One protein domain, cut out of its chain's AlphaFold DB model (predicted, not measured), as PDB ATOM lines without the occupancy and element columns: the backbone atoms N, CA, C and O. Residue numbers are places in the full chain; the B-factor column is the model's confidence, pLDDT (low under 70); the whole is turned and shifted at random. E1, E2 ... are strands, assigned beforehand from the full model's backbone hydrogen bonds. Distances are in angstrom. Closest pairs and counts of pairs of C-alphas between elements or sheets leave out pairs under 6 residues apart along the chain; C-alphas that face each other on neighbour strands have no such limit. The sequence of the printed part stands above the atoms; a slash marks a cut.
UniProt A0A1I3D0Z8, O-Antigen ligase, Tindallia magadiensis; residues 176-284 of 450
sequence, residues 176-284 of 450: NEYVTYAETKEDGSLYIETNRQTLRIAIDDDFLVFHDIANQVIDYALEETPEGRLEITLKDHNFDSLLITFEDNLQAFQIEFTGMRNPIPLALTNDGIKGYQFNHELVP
ATOM      1  N   ASN A 176      19.035  64.284 -44.164       79.44
ATOM      2  CA  ASN A 176      19.420  63.889 -45.515       79.44
ATOM      3  C   ASN A 176      18.707  62.633 -46.038       79.44
ATOM      4  O   ASN A 176      18.475  62.544 -47.250       79.44
ATOM      5  N   GLU A 177      18.383  61.687 -45.156       88.00
ATOM      6  CA  GLU A 177      17.790  60.408 -45.523       88.00
ATOM      7  C   GLU A 177      16.742  59.929 -44.517       88.00
ATOM      8  O   GLU A 177      16.987  59.926 -43.313       88.00
ATOM      9  N   TYR A 178      15.579  59.531 -45.027       89.56
ATOM     10  CA  TYR A 178      14.446  59.042 -44.247       89.56
ATOM     11  C   TYR A 178      13.641  58.017 -45.048       89.56
ATOM     12  O   TYR A 178      13.658  58.014 -46.281       89.56
ATOM     13  N   VAL A 179      12.910  57.160 -44.337       91.81
ATOM     14  CA  VAL A 179      12.088  56.107 -44.944       91.81
ATOM     15  C   VAL A 179      10.817  56.712 -45.537       91.81
ATOM     16  O   VAL A 179      10.061  57.390 -44.844       91.81
ATOM     17  N   THR A 180      10.569  56.460 -46.819       91.81
ATOM     18  CA  THR A 180       9.353  56.874 -47.537       91.81
ATOM     19  C   THR A 180       8.331  55.745 -47.599       91.81
ATOM     20  O   THR A 180       7.129  56.004 -47.603       91.81
ATOM     21  N   TYR A 181       8.800  54.496 -47.603       92.94
ATOM     22  CA  TYR A 181       7.962  53.308 -47.693       92.94
ATOM     23  C   TYR A 181       8.611  52.128 -46.970       92.94
ATOM     24  O   TYR A 181       9.820  51.931 -47.055       92.94
ATOM     25  N   ALA A 182       7.806  51.316 -46.287       94.25
ATOM     26  CA  ALA A 182       8.251  50.023 -45.790       94.25
ATOM     27  C   ALA A 182       7.111  49.002 -45.807       94.25
ATOM     28  O   ALA A 182       5.963  49.330 -45.504       94.25
ATOM     29  N   GLU A 183       7.440  47.758 -46.142       94.81
ATOM     30  CA  GLU A 183       6.473  46.668 -46.235       94.81
ATOM     31  C   GLU A 183       7.121  45.325 -45.899       94.81
ATOM     32  O   GLU A 183       8.173  44.976 -46.443       94.81
ATOM     33  N   THR A 184       6.458  44.547 -45.046       94.00
ATOM     34  CA  THR A 184       6.774  43.132 -44.850       94.00
ATOM     35  C   THR A 184       6.137  42.328 -45.983       94.00
ATOM     36  O   THR A 184       4.915  42.295 -46.117       94.00
ATOM     37  N   LYS A 185       6.959  41.671 -46.802       93.12
ATOM     38  CA  LYS A 185       6.524  40.822 -47.916       93.12
ATOM     39  C   LYS A 185       6.043  39.452 -47.428       93.12
ATOM     40  O   LYS A 185       6.341  39.029 -46.315       93.12
ATOM     41  N   GLU A 186       5.317  38.738 -48.289       89.94
ATOM     42  CA  GLU A 186       4.782  37.396 -47.990       89.94
ATOM     43  C   GLU A 186       5.869  36.355 -47.678       89.94
ATOM     44  O   GLU A 186       5.605  35.389 -46.969       89.94
ATOM     45  N   ASP A 187       7.090  36.556 -48.184       89.81
ATOM     46  CA  ASP A 187       8.256  35.708 -47.901       89.81
ATOM     47  C   ASP A 187       8.917  36.016 -46.543       89.81
ATOM     48  O   ASP A 187       9.957  35.446 -46.222       89.81
ATOM     49  N   GLY A 188       8.343  36.931 -45.758       90.38
ATOM     50  CA  GLY A 188       8.866  37.355 -44.464       90.38
ATOM     51  C   GLY A 188       9.991  38.391 -44.538       90.38
ATOM     52  O   GLY A 188      10.467  38.837 -43.491       90.38
ATOM     53  N   SER A 189      10.414  38.802 -45.740       93.50
ATOM     54  CA  SER A 189      11.417  39.855 -45.915       93.50
ATOM     55  C   SER A 189      10.821  41.249 -45.715       93.50
ATOM     56  O   SER A 189       9.658  41.506 -46.026       93.50
ATOM     57  N   LEU A 190      11.627  42.171 -45.193       94.88
ATOM     58  CA  LEU A 190      11.272  43.576 -45.048       94.88
ATOM     59  C   LEU A 190      11.869  44.375 -46.205       94.88
ATOM     60  O   LEU A 190      13.083  44.396 -46.398       94.88
ATOM     61  N   TYR A 191      11.013  45.052 -46.956       94.94
ATOM     62  CA  TYR A 191      11.408  45.983 -48.004       94.94
ATOM     63  C   TYR A 191      11.293  47.414 -47.488       94.94
ATOM     64  O   TYR A 191      10.251  47.781 -46.947       94.94
ATOM     65  N   ILE A 192      12.344  48.215 -47.656       95.12
ATOM     66  CA  ILE A 192      12.427  49.608 -47.210       95.12
ATOM     67  C   ILE A 192      12.857  50.466 -48.396       95.12
ATOM     68  O   ILE A 192      13.881  50.206 -49.027       95.12
ATOM     69  N   GLU A 193      12.100  51.518 -48.670       94.31
ATOM     70  CA  GLU A 193      12.466  52.582 -49.596       94.31
ATOM     71  C   GLU A 193      12.725  53.856 -48.794       94.31
ATOM     72  O   GLU A 193      11.940  54.235 -47.920       94.31
ATOM     73  N   THR A 194      13.839  54.516 -49.085       93.12
ATOM     74  CA  THR A 194      14.148  55.853 -48.588       93.12
ATOM     75  C   THR A 194      13.992  56.865 -49.714       93.12
ATOM     76  O   THR A 194      13.826  56.525 -50.884       93.12
ATOM     77  N   ASN A 195      14.118  58.149 -49.396       90.12
ATOM     78  CA  ASN A 195      14.212  59.203 -50.407       90.12
ATOM     79  C   ASN A 195      15.485  59.127 -51.287       90.12
ATOM     80  O   ASN A 195      15.675  60.001 -52.137       90.12
ATOM     81  N   ARG A 196      16.375  58.145 -51.078       89.69
ATOM     82  CA  ARG A 196      17.642  57.983 -51.812       89.69
ATOM     83  C   ARG A 196      17.844  56.596 -52.409       89.69
ATOM     84  O   ARG A 196      18.431  56.497 -53.485       89.69
ATOM     85  N   GLN A 197      17.414  55.549 -51.716       90.12
ATOM     86  CA  GLN A 197      17.785  54.173 -52.028       90.12
ATOM     87  C   GLN A 197      16.748  53.169 -51.528       90.12
ATOM     88  O   GLN A 197      15.742  53.519 -50.915       90.12
ATOM     89  N   THR A 198      17.020  51.896 -51.779       93.38
ATOM     90  CA  THR A 198      16.164  50.782 -51.393       93.38
ATOM     91  C   THR A 198      16.997  49.717 -50.701       93.38
ATOM     92  O   THR A 198      18.052  49.346 -51.209       93.38
ATOM     93  N   LEU A 199      16.483  49.193 -49.592       95.12
ATOM     94  CA  LEU A 199      17.054  48.080 -48.850       95.12
ATOM     95  C   LEU A 199      16.025  46.957 -48.735       95.12
ATOM     96  O   LEU A 199      14.886  47.191 -48.329       95.12
ATOM     97  N   ARG A 200      16.434  45.722 -49.018       95.38
ATOM     98  CA  ARG A 200      15.674  44.530 -48.625       95.38
ATOM     99  C   ARG A 200      16.431  43.787 -47.533       95.38
ATOM    100  O   ARG A 200      17.596  43.451 -47.706       95.38
ATOM    101  N   ILE A 201      15.744  43.500 -46.435       94.62
ATOM    102  CA  ILE A 201      16.247  42.713 -45.313       94.62
ATOM    103  C   ILE A 201      15.517  41.371 -45.331       94.62
ATOM    104  O   ILE A 201      14.293  41.324 -45.224       94.62
ATOM    105  N   ALA A 202      16.250  40.280 -45.494       93.00
ATOM    106  CA  ALA A 202      15.726  38.920 -45.477       93.00
ATOM    107  C   ALA A 202      16.343  38.122 -44.327       93.00
ATOM    108  O   ALA A 202      17.352  38.529 -43.754       93.00
ATOM    109  N   ILE A 203      15.724  36.990 -43.996       89.19
ATOM    110  CA  ILE A 203      16.250  36.029 -43.027       89.19
ATOM    111  C   ILE A 203      16.695  34.795 -43.815       89.19
ATOM    112  O   ILE A 203      15.890  34.233 -44.558       89.19
ATOM    113  N   ASP A 204      17.957  34.398 -43.666       86.69
ATOM    114  CA  ASP A 204      18.539  33.192 -44.265       86.69
ATOM    115  C   ASP A 204      19.318  32.421 -43.190       86.69
ATOM    116  O   ASP A 204      20.191  32.994 -42.540       86.69
ATOM    117  N   ASP A 205      18.964  31.152 -42.956       80.00
ATOM    118  CA  ASP A 205      19.545  30.282 -41.915       80.00
ATOM    119  C   ASP A 205      19.741  30.972 -40.537       80.00
ATOM    120  O   ASP A 205      20.803  30.875 -39.925       80.00
ATOM    121  N   ASP A 206      18.706  31.672 -40.049       75.56
ATOM    122  CA  ASP A 206      18.674  32.458 -38.794       75.56
ATOM    123  C   ASP A 206      19.524  33.750 -38.778       75.56
ATOM    124  O   ASP A 206      19.604  34.430 -37.750       75.56
ATOM    125  N   PHE A 207      20.104  34.155 -39.911       81.50
ATOM    126  CA  PHE A 207      20.857  35.403 -40.053       81.50
ATOM    127  C   PHE A 207      20.118  36.436 -40.902       81.50
ATOM    128  O   PHE A 207      19.409  36.109 -41.854       81.50
ATOM    129  N   LEU A 208      20.329  37.716 -40.586       88.00
ATOM    130  CA  LEU A 208      19.893  38.804 -41.453       88.00
ATOM    131  C   LEU A 208      20.795  38.900 -42.687       88.00
ATOM    132  O   LEU A 208      22.020  38.987 -42.570       88.00
ATOM    133  N   VAL A 209      20.167  38.947 -43.860       92.38
ATOM    134  CA  VAL A 209      20.814  39.196 -45.150       92.38
ATOM    135  C   VAL A 209      20.259  40.484 -45.741       92.38
ATOM    136  O   VAL A 209      19.045  40.684 -45.820       92.38
ATOM    137  N   PHE A 210      21.160  41.360 -46.168       95.06
ATOM    138  CA  PHE A 210      20.841  42.681 -46.694       95.06
ATOM    139  C   PHE A 210      21.058  42.699 -48.198       95.06
ATOM    140  O   PHE A 210      22.082  42.219 -48.678       95.06
ATOM    141  N   HIS A 211      20.102  43.252 -48.939       94.00
ATOM    142  CA  HIS A 211      20.174  43.375 -50.389       94.00
ATOM    143  C   HIS A 211      19.947  44.815 -50.842       94.00
ATOM    144  O   HIS A 211      19.051  45.496 -50.337       94.00
ATOM    145  N   ASP A 212      20.722  45.235 -51.838       90.50
ATOM    146  CA  ASP A 212      20.560  46.520 -52.514       90.50
ATOM    147  C   ASP A 212      19.415  46.504 -53.552       90.50
ATOM    148  O   ASP A 212      18.705  45.510 -53.747       90.50
ATOM    149  N   ILE A 213      19.259  47.613 -54.281       83.31
ATOM    150  CA  ILE A 213      18.262  47.758 -55.356       83.31
ATOM    151  C   ILE A 213      18.478  46.796 -56.541       83.31
ATOM    152  O   ILE A 213      17.532  46.480 -57.262       83.31
ATOM    153  N   ALA A 214      19.710  46.324 -56.757       86.00
ATOM    154  CA  ALA A 214      20.058  45.337 -57.775       86.00
ATOM    155  C   ALA A 214      19.925  43.891 -57.257       86.00
ATOM    156  O   ALA A 214      20.255  42.947 -57.983       86.00
ATOM    157  N   ASN A 215      19.414  43.719 -56.032       86.75
ATOM    158  CA  ASN A 215      19.285  42.460 -55.310       86.75
ATOM    159  C   ASN A 215      20.636  41.776 -55.012       86.75
ATOM    160  O   ASN A 215      20.686  40.562 -54.791       86.75
ATOM    161  N   GLN A 216      21.734  42.535 -55.008       90.56
ATOM    162  CA  GLN A 216      23.054  42.061 -54.602       90.56
ATOM    163  C   GLN A 216      23.173  42.085 -53.081       90.56
ATOM    164  O   GLN A 216      22.659  42.990 -52.430       90.56
ATOM    165  N   VAL A 217      23.837  41.072 -52.523       93.12
ATOM    166  CA  VAL A 217      24.053  40.965 -51.077       93.12
ATOM    167  C   VAL A 217      25.059  42.023 -50.628       93.12
ATOM    168  O   VAL A 217      26.117  42.167 -51.239       93.12
ATOM    169  N   ILE A 218      24.726  42.733 -49.554       93.88
ATOM    170  CA  ILE A 218      25.567  43.751 -48.930       93.88
ATOM    171  C   ILE A 218      26.228  43.139 -47.692       93.88
ATOM    172  O   ILE A 218      25.549  42.660 -46.780       93.88
ATOM    173  N   ASP A 219      27.557  43.178 -47.649       93.00
ATOM    174  CA  ASP A 219      28.311  42.779 -46.462       93.00
ATOM    175  C   ASP A 219      28.076  43.768 -45.315       93.00
ATOM    176  O   ASP A 219      27.888  44.962 -45.534       93.00
ATOM    177  N   TYR A 220      28.174  43.305 -44.072       92.94
ATOM    178  CA  TYR A 220      28.034  44.164 -42.900       92.94
ATOM    179  C   TYR A 220      29.159  43.966 -41.880       92.94
ATOM    180  O   TYR A 220      29.967  43.033 -41.961       92.94
ATOM    181  N   ALA A 221      29.271  44.913 -40.954       90.69
ATOM    182  CA  ALA A 221      30.094  44.837 -39.758       90.69
ATOM    183  C   ALA A 221      29.186  44.746 -38.526       90.69
ATOM    184  O   ALA A 221      28.112  45.341 -38.511       90.69
ATOM    185  N   LEU A 222      29.629  43.985 -37.526       89.19
ATOM    186  CA  LEU A 222      28.983  43.852 -36.223       89.19
ATOM    187  C   LEU A 222      29.892  44.477 -35.172       89.19
ATOM    188  O   LEU A 222      31.059  44.092 -35.069       89.19
ATOM    189  N   GLU A 223      29.347  45.396 -34.387       90.00
ATOM    190  CA  GLU A 223      30.044  46.039 -33.277       90.00
ATOM    191  C   GLU A 223      29.198  45.936 -32.005       90.00
ATOM    192  O   GLU A 223      27.970  45.958 -32.049       90.00
ATOM    193  N   GLU A 224      29.853  45.772 -30.857       86.69
ATOM    194  CA  GLU A 224      29.185  45.803 -29.556       86.69
ATOM    195  C   GLU A 224      29.341  47.207 -28.973       86.69
ATOM    196  O   GLU A 224      30.454  47.712 -28.795       86.69
ATOM    197  N   THR A 225      28.214  47.851 -28.696       82.44
ATOM    198  CA  THR A 225      28.181  49.174 -28.074       82.44
ATOM    199  C   THR A 225      28.724  49.120 -26.645       82.44
ATOM    200  O   THR A 225      28.677  48.073 -25.993       82.44
ATOM    201  N   PRO A 226      29.167  50.255 -26.075       79.12
ATOM    202  CA  PRO A 226      29.560  50.330 -24.665       79.12
ATOM    203  C   PRO A 226      28.460  49.896 -23.681       79.12
ATOM    204  O   PRO A 226      28.761  49.552 -22.539       79.12
ATOM    205  N   GLU A 227      27.195  49.927 -24.112       78.94
ATOM    206  CA  GLU A 227      26.035  49.480 -23.340       78.94
ATOM    207  C   GLU A 227      25.729  47.978 -23.493       78.94
ATOM    208  O   GLU A 227      24.788  47.497 -22.868       78.94
ATOM    209  N   GLY A 228      26.505  47.234 -24.292       79.75
ATOM    210  CA  GLY A 228      26.336  45.791 -24.512       79.75
ATOM    211  C   GLY A 228      25.315  45.414 -25.592       79.75
ATOM    212  O   GLY A 228      24.998  44.238 -25.751       79.75
ATOM    213  N   ARG A 229      24.792  46.388 -26.349       85.38
ATOM    214  CA  ARG A 229      23.908  46.146 -27.505       85.38
ATOM    215  C   ARG A 229      24.723  45.871 -28.763       85.38
ATOM    216  O   ARG A 229      25.767  46.497 -28.946       85.38
ATOM    217  N   LEU A 230      24.228  44.998 -29.638       88.69
ATOM    218  CA  LEU A 230      24.840  44.742 -30.944       88.69
ATOM    219  C   LEU A 230      24.342  45.747 -31.984       88.69
ATOM    220  O   LEU A 230      23.136  45.946 -32.133       88.69
ATOM    221  N   GLU A 231      25.271  46.318 -32.738       91.38
ATOM    222  CA  GLU A 231      25.008  47.206 -33.864       91.38
ATOM    223  C   GLU A 231      25.506  46.590 -35.170       91.38
ATOM    224  O   GLU A 231      26.595  46.015 -35.234       91.38
ATOM    225  N   ILE A 232      24.688  46.707 -36.217       91.62
ATOM    226  CA  ILE A 232      25.035  46.347 -37.587       91.62
ATOM    227  C   ILE A 232      25.179  47.622 -38.416       91.62
ATOM    228  O   ILE A 232      24.246  48.422 -38.506       91.62
ATOM    229  N   THR A 233      26.320  47.731 -39.096       92.12
ATOM    230  CA  THR A 233      26.603  48.767 -40.098       92.12
ATOM    231  C   THR A 233      26.885  48.104 -41.438       92.12
ATOM    232  O   THR A 233      27.727  47.204 -41.532       92.12
ATOM    233  N   LEU A 234      26.190  48.526 -42.492       92.69
ATOM    234  CA  LEU A 234      26.375  47.969 -43.833       92.69
ATOM    235  C   LEU A 234      27.661  48.514 -44.472       92.69
ATOM    236  O   LEU A 234      27.966  49.697 -44.374       92.69
ATOM    237  N   LYS A 235      28.428  47.656 -45.153       91.31
ATOM    238  CA  LYS A 235      29.670  48.012 -45.863       91.31
ATOM    239  C   LYS A 235      29.381  48.506 -47.281       91.31
ATOM    240  O   LYS A 235      29.984  48.043 -48.247       91.31
ATOM    241  N   ASP A 236      28.458  49.447 -47.396       89.19
ATOM    242  CA  ASP A 236      28.109  50.120 -48.641       89.19
ATOM    243  C   ASP A 236      27.844  51.594 -48.332       89.19
ATOM    244  O   ASP A 236      26.978  51.921 -47.523       89.19
ATOM    245  N   HIS A 237      28.583  52.469 -49.018       86.81
ATOM    246  CA  HIS A 237      28.512  53.918 -48.851       86.81
ATOM    247  C   HIS A 237      27.120  54.508 -49.068       86.81
ATOM    248  O   HIS A 237      26.823  55.593 -48.566       86.81
ATOM    249  N   ASN A 238      26.261  53.826 -49.824       86.56
ATOM    250  CA  ASN A 238      24.890  54.275 -49.997       86.56
ATOM    251  C   ASN A 238      24.120  54.191 -48.664       86.56
ATOM    252  O   ASN A 238      23.318  55.074 -48.378       86.56
ATOM    253  N   PHE A 239      24.440  53.225 -47.797       89.50
ATOM    254  CA  PHE A 239      23.790  52.979 -46.506       89.50
ATOM    255  C   PHE A 239      24.590  53.490 -45.294       89.50
ATOM    256  O   PHE A 239      24.288  53.102 -44.170       89.50
ATOM    257  N   ASP A 240      25.552  54.402 -45.479       89.06
ATOM    258  CA  ASP A 240      26.351  54.992 -44.381       89.06
ATOM    259  C   ASP A 240      25.488  55.704 -43.311       89.06
ATOM    260  O   ASP A 240      25.937  55.951 -42.193       89.06
ATOM    261  N   SER A 241      24.254  56.077 -43.660       89.81
ATOM    262  CA  SER A 241      23.292  56.734 -42.769       89.81
ATOM    263  C   SER A 241      22.449  55.757 -41.939       89.81
ATOM    264  O   SER A 241      21.754  56.214 -41.027       89.81
ATOM    265  N   LEU A 242      22.474  54.461 -42.273       93.38
ATOM    266  CA  LEU A 242      21.684  53.410 -41.639       93.38
ATOM    267  C   LEU A 242      22.429  52.824 -40.441       93.38
ATOM    268  O   LEU A 242      23.535  52.304 -40.572       93.38
ATOM    269  N   LEU A 243      21.749  52.810 -39.303       91.62
ATOM    270  CA  LEU A 243      22.132  52.077 -38.112       91.62
ATOM    271  C   LEU A 243      21.064  51.032 -37.793       91.62
ATOM    272  O   LEU A 243      19.864  51.312 -37.851       91.62
ATOM    273  N   ILE A 244      21.504  49.827 -37.449       93.75
ATOM    274  CA  ILE A 244      20.627  48.757 -36.982       93.75
ATOM    275  C   ILE A 244      21.105  48.331 -35.602       93.75
ATOM    276  O   ILE A 244      22.208  47.807 -35.473       93.75
ATOM    277  N   THR A 245      20.277  48.512 -34.579       92.25
ATOM    278  CA  THR A 245      20.635  48.196 -33.188       92.25
ATOM    279  C   THR A 245      19.717  47.100 -32.663       92.25
ATOM    280  O   THR A 245      18.494  47.248 -32.677       92.25
ATOM    281  N   PHE A 246      20.291  46.004 -32.173       89.88
ATOM    282  CA  PHE A 246      19.551  44.930 -31.513       89.88
ATOM    283  C   PHE A 246      19.326  45.227 -30.032       89.88
ATOM    284  O   PHE A 246      20.172  45.812 -29.355       89.88
ATOM    285  N   GLU A 247      18.187  44.769 -29.520       83.38
ATOM    286  CA  GLU A 247      17.937  44.695 -28.083       83.38
ATOM    287  C   GLU A 247      18.546  43.414 -27.483       83.38
ATOM    288  O   GLU A 247      18.879  42.468 -28.199       83.38
ATOM    289  N   ASP A 248      18.662  43.366 -26.151       73.81
ATOM    290  CA  ASP A 248      19.386  42.327 -25.395       73.81
ATOM    291  C   ASP A 248      18.963  40.877 -25.710       73.81
ATOM    292  O   ASP A 248      19.724  39.935 -25.487       73.81
ATOM    293  N   ASN A 249      17.741  40.664 -26.212       70.12
ATOM    294  CA  ASN A 249      17.208  39.340 -26.538       70.12
ATOM    295  C   ASN A 249      17.454  38.895 -27.993       70.12
ATOM    296  O   ASN A 249      17.037  37.793 -28.347       70.12
ATOM    297  N   LEU A 250      18.080  39.738 -28.827       71.94
ATOM    298  CA  LEU A 250      18.333  39.547 -30.266       71.94
ATOM    299  C   LEU A 250      17.092  39.258 -31.132       71.94
ATOM    300  O   LEU A 250      17.215  38.990 -32.325       71.94
ATOM    301  N   GLN A 251      15.893  39.320 -30.554       79.44
ATOM    302  CA  GLN A 251      14.627  39.124 -31.257       79.44
ATOM    303  C   GLN A 251      13.987  40.451 -31.641       79.44
ATOM    304  O   GLN A 251      13.262  40.496 -32.627       79.44
ATOM    305  N   ALA A 252      14.260  41.520 -30.894       87.31
ATOM    306  CA  ALA A 252      13.877  42.877 -31.250       87.31
ATOM    307  C   ALA A 252      15.099  43.659 -31.737       87.31
ATOM    308  O   ALA A 252      16.207  43.515 -31.215       87.31
ATOM    309  N   PHE A 253      14.889  44.491 -32.746       91.00
ATOM    310  CA  PHE A 253      15.896  45.402 -33.264       91.00
ATOM    311  C   PHE A 253      15.228  46.667 -33.779       91.00
ATOM    312  O   PHE A 253      14.021  46.705 -34.014       91.00
ATOM    313  N   GLN A 254      16.003  47.724 -33.949       92.69
ATOM    314  CA  GLN A 254      15.504  48.983 -34.469       92.69
ATOM    315  C   GLN A 254      16.360  49.420 -35.649       92.69
ATOM    316  O   GLN A 254      17.570  49.200 -35.651       92.69
ATOM    317  N   ILE A 255      15.720  50.016 -36.653       93.62
ATOM    318  CA  ILE A 255      16.410  50.610 -37.802       93.62
ATOM    319  C   ILE A 255      16.300  52.128 -37.734       93.62
ATOM    320  O   ILE A 255      15.217  52.677 -37.522       93.62
ATOM    321  N   GLU A 256      17.415  52.813 -37.934       92.44
ATOM    322  CA  GLU A 256      17.487  54.268 -37.908       92.44
ATOM    323  C   GLU A 256      18.285  54.777 -39.100       92.44
ATOM    324  O   GLU A 256      19.393  54.326 -39.354       92.44
ATOM    325  N   PHE A 257      17.728  55.744 -39.820       91.88
ATOM    326  CA  PHE A 257      18.460  56.539 -40.793       91.88
ATOM    327  C   PHE A 257      18.704  57.903 -40.157       91.88
ATOM    328  O   PHE A 257      17.800  58.443 -39.521       91.88
ATOM    329  N   THR A 258      19.884  58.491 -40.360       86.56
ATOM    330  CA  THR A 258      20.306  59.746 -39.697       86.56
ATOM    331  C   THR A 258      19.312  60.910 -39.836       86.56
ATOM    332  O   THR A 258      19.348  61.852 -39.049       86.56
ATOM    333  N   GLY A 259      18.456  60.910 -40.864       82.62
ATOM    334  CA  GLY A 259      17.455  61.955 -41.061       82.62
ATOM    335  C   GLY A 259      16.107  61.715 -40.382       82.62
ATOM    336  O   GLY A 259      15.272  62.614 -40.447       82.62
ATOM    337  N   MET A 260      15.871  60.561 -39.755       88.25
ATOM    338  CA  MET A 260      14.626  60.272 -39.038       88.25
ATOM    339  C   MET A 260      14.618  60.887 -37.634       88.25
ATOM    340  O   MET A 260      15.661  61.175 -37.054       88.25
ATOM    341  N   ARG A 261      13.419  61.081 -37.068       87.38
ATOM    342  CA  ARG A 261      13.266  61.562 -35.684       87.38
ATOM    343  C   ARG A 261      13.371  60.454 -34.646       87.38
ATOM    344  O   ARG A 261      13.734  60.723 -33.505       87.38
ATOM    345  N   ASN A 262      12.963  59.244 -35.013       90.44
ATOM    346  CA  ASN A 262      12.993  58.080 -34.143       90.44
ATOM    347  C   ASN A 262      13.350  56.855 -34.983       90.44
ATOM    348  O   ASN A 262      12.993  56.806 -36.165       90.44
ATOM    349  N   PRO A 263      13.958  55.840 -34.367       92.31
ATOM    350  CA  PRO A 263      14.157  54.558 -35.013       92.31
ATOM    351  C   PRO A 263      12.821  53.809 -35.182       92.31
ATOM    352  O   PRO A 263      11.869  54.009 -34.420       92.31
ATOM    353  N   ILE A 264      12.739  52.935 -36.187       94.00
ATOM    354  CA  ILE A 264      11.585  52.058 -36.418       94.00
ATOM    355  C   ILE A 264      11.814  50.748 -35.652       94.00
ATOM    356  O   ILE A 264      12.762  50.029 -35.973       94.00
ATOM    357  N   PRO A 265      10.958  50.408 -34.674       93.38
ATOM    358  CA  PRO A 265      11.070  49.170 -33.915       93.38
ATOM    359  C   PRO A 265      10.533  47.970 -34.699       93.38
ATOM    360  O   PRO A 265       9.411  47.977 -35.219       93.38
ATOM    361  N   LEU A 266      11.336  46.916 -34.752       93.38
ATOM    362  CA  LEU A 266      11.104  45.689 -35.497       93.38
ATOM    363  C   LEU A 266      11.395  44.471 -34.617       93.38
ATOM    364  O   LEU A 266      12.092  44.550 -33.606       93.38
ATOM    365  N   ALA A 267      10.873  43.321 -35.021       91.88
ATOM    366  CA  ALA A 267      11.199  42.049 -34.409       91.88
ATOM    367  C   ALA A 267      11.292  40.928 -35.443       91.88
ATOM    368  O   ALA A 267      10.564  40.899 -36.442       91.88
ATOM    369  N   LEU A 268      12.179  39.982 -35.158       89.69
ATOM    370  CA  LEU A 268      12.320  38.723 -35.868       89.69
ATOM    371  C   LEU A 268      11.269  37.741 -35.354       89.69
ATOM    372  O   LEU A 268      11.152  37.498 -34.152       89.69
ATOM    373  N   THR A 269      10.493  37.170 -36.270       88.06
ATOM    374  CA  THR A 269       9.485  36.155 -35.958       88.06
ATOM    375  C   THR A 269       9.640  34.953 -36.878       88.06
ATOM    376  O   THR A 269      10.267  35.046 -37.929       88.06
ATOM    377  N   ASN A 270       9.002  33.836 -36.520       83.94
ATOM    378  CA  ASN A 270       8.970  32.645 -37.373       83.94
ATOM    379  C   ASN A 270       8.322  32.907 -38.748       83.94
ATOM    380  O   ASN A 270       8.599  32.175 -39.691       83.94
ATOM    381  N   ASP A 271       7.477  33.939 -38.859       83.94
ATOM    382  CA  ASP A 271       6.819  34.337 -40.112       83.94
ATOM    383  C   ASP A 271       7.564  35.487 -40.825       83.94
ATOM    384  O   ASP A 271       7.004  36.123 -41.717       83.94
ATOM    385  N   GLY A 272       8.787  35.820 -40.393       88.50
ATOM    386  CA  GLY A 272       9.581  36.925 -40.929       88.50
ATOM    387  C   GLY A 272       9.632  38.170 -40.045       88.50
ATOM    388  O   GLY A 272       9.312  38.138 -38.852       88.50
ATOM    389  N   ILE A 273      10.062  39.282 -40.637       92.44
ATOM    390  CA  ILE A 273      10.287  40.554 -39.944       92.44
ATOM    391  C   ILE A 273       8.961  41.301 -39.775       92.44
ATOM    392  O   ILE A 273       8.289  41.631 -40.754       92.44
ATOM    393  N   LYS A 274       8.597  41.619 -38.531       92.50
ATOM    394  CA  LYS A 274       7.382  42.376 -38.196       92.50
ATOM    395  C   LYS A 274       7.727  43.656 -37.443       92.50
ATOM    396  O   LYS A 274       8.767  43.759 -36.804       92.50
ATOM    397  N   GLY A 275       6.834  44.628 -37.515       91.25
ATOM    398  CA  GLY A 275       6.878  45.857 -36.740       91.25
ATOM    399  C   GLY A 275       6.449  45.616 -35.305       91.25
ATOM    400  O   GLY A 275       5.512  44.857 -35.054       91.25
ATOM    401  N   TYR A 276       7.126  46.280 -34.376       86.88
ATOM    402  CA  TYR A 276       6.899  46.126 -32.946       86.88
ATOM    403  C   TYR A 276       6.238  47.381 -32.363       86.88
ATOM    404  O   TYR A 276       6.837  48.450 -32.291       86.88
ATOM    405  N   GLN A 277       4.961  47.276 -31.990       81.31
ATOM    406  CA  GLN A 277       4.172  48.418 -31.519       81.31
ATOM    407  C   GLN A 277       4.307  48.673 -30.008       81.31
ATOM    408  O   GLN A 277       4.757  47.830 -29.238       81.31
ATOM    409  N   PHE A 278       3.817  49.834 -29.554       75.19
ATOM    410  CA  PHE A 278       3.811  50.233 -28.137       75.19
ATOM    411  C   PHE A 278       3.084  49.235 -27.210       75.19
ATOM    412  O   PHE A 278       3.412  49.113 -26.030       75.19
ATOM    413  N   ASN A 279       2.073  48.531 -27.724       74.69
ATOM    414  CA  ASN A 279       1.298  47.527 -26.995       74.69
ATOM    415  C   ASN A 279       1.944  46.131 -27.044       74.69
ATOM    416  O   ASN A 279       1.312  45.169 -26.618       74.69
ATOM    417  N   HIS A 280       3.188  46.035 -27.528       75.56
ATOM    418  CA  HIS A 280       3.937  44.793 -27.722       75.56
ATOM    419  C   HIS A 280       3.302  43.852 -28.763       75.56
ATOM    420  O   HIS A 280       3.666  42.678 -28.841       75.56
ATOM    421  N   GLU A 281       2.357  44.341 -29.577       84.19
ATOM    422  CA  GLU A 281       1.835  43.576 -30.705       84.19
ATOM    423  C   GLU A 281       2.788  43.638 -31.897       84.19
ATOM    424  O   GLU A 281       3.360  44.681 -32.231       84.19
ATOM    425  N   LEU A 282       2.909  42.489 -32.558       88.12
ATOM    426  CA  LEU A 282       3.701  42.301 -33.760       88.12
ATOM    427  C   LEU A 282       2.789  42.371 -34.976       88.12
ATOM    428  O   LEU A 282       1.904  41.529 -35.145       88.12
ATOM    429  N   VAL A 283       3.019  43.360 -35.833       88.62
ATOM    430  CA  VAL A 283       2.224  43.580 -37.045       88.62
ATOM    431  C   VAL A 283       3.123  43.640 -38.272       88.62
ATOM    432  O   VAL A 283       4.219  44.188 -38.185       88.62
ATOM    433  N   PRO A 284       2.709  43.092 -39.424       87.81
ATOM    434  CA  PRO A 284       3.444  43.325 -40.660       87.81
ATOM    435  C   PRO A 284       3.472  44.828 -40.965       87.81
ATOM    436  O   PRO A 284       2.483  45.529 -40.725       87.81
TER     437      PRO A 284
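This is residues 176 to 284 of the 450 residues of the protein "O-Antigen ligase" of Tindallia magadiensis (UniProt A0A1I3D0Z8). A sandwich of two strongly twisted antiparallel sheets: the four strands E1 to E4 pack partly face to face on the larger, curled sheet of E5 to E10. Strand E10, at one edge of the larger sheet, comes close to E1, E2 and E3, while E5, at its other edge, is the strand farthest from the mean of the C-alphas. The printed part has 109 residues with ten named strands, E1 to E10 in chain order, and no named helix; its class is all strand, and the sheet orders are E1 E2 E3 E4 and E5 E6 E7 E8 E9 E10. It is compact, with a radius of gyration of the C-alphas of 13.1 A and spans of 36, 32 and 30 A.

E1, residues 179 to 184, E2, 190 to 194, E3, 198 to 204, and E4, 207 to 211, form a meander, each strand the antiparallel neighbour of the one before. N 183 and O 191 of E1 and E2 are 2.9 A apart, N 192 and O 199 of E2 and E3 2.8 A, and N 202 and O 209 of E3 and E4 2.8 A, each within hydrogen-bond range. E5, 220 to 224, E6, 230 to 234, E7, 242 to 246, E8, 252 to 257, E9, 264 to 269, and E10, 272 to 276, form a second meander. Within hydrogen-bond range there are N 221 and O 233, 2.8 A, N 232 and O 244, 2.8 A, N 243 and O 256, 2.8 A, N 253 and O 266, 2.9 A, and N 267 and O 274, 2.8 A. The parts of the two sheets that face each other are 9.0 A centre to centre, and the strands of the one stand at 27 degrees to those of the other. The closest C-alphas of E2 and E10 are those of Leu 190 and Ile 273, 6.0 A apart. E4 and E5 are only just apart, with their closest C-alphas at 8.3 A.

E1 begins at C-alpha 179, (12.088, 56.107, -44.944), and is 14.0 A long. E3 is 19.1 A long, E8 17.3 A and E9 16.0 A. E2 and E4 are each 13.1 A, E5 13.5 A, E6 and E7 each 13.4 A. E10, 12.5 A, ends at C-alpha 276, (6.899, 46.126, -32.946).

The C-alphas of Glu 186 and Pro 226, the two farthest apart, are 36.4 A from each other. The printed part has no cut and no long link. The mean pLDDT of the printed part is 88.6, and no printed residue is under 70.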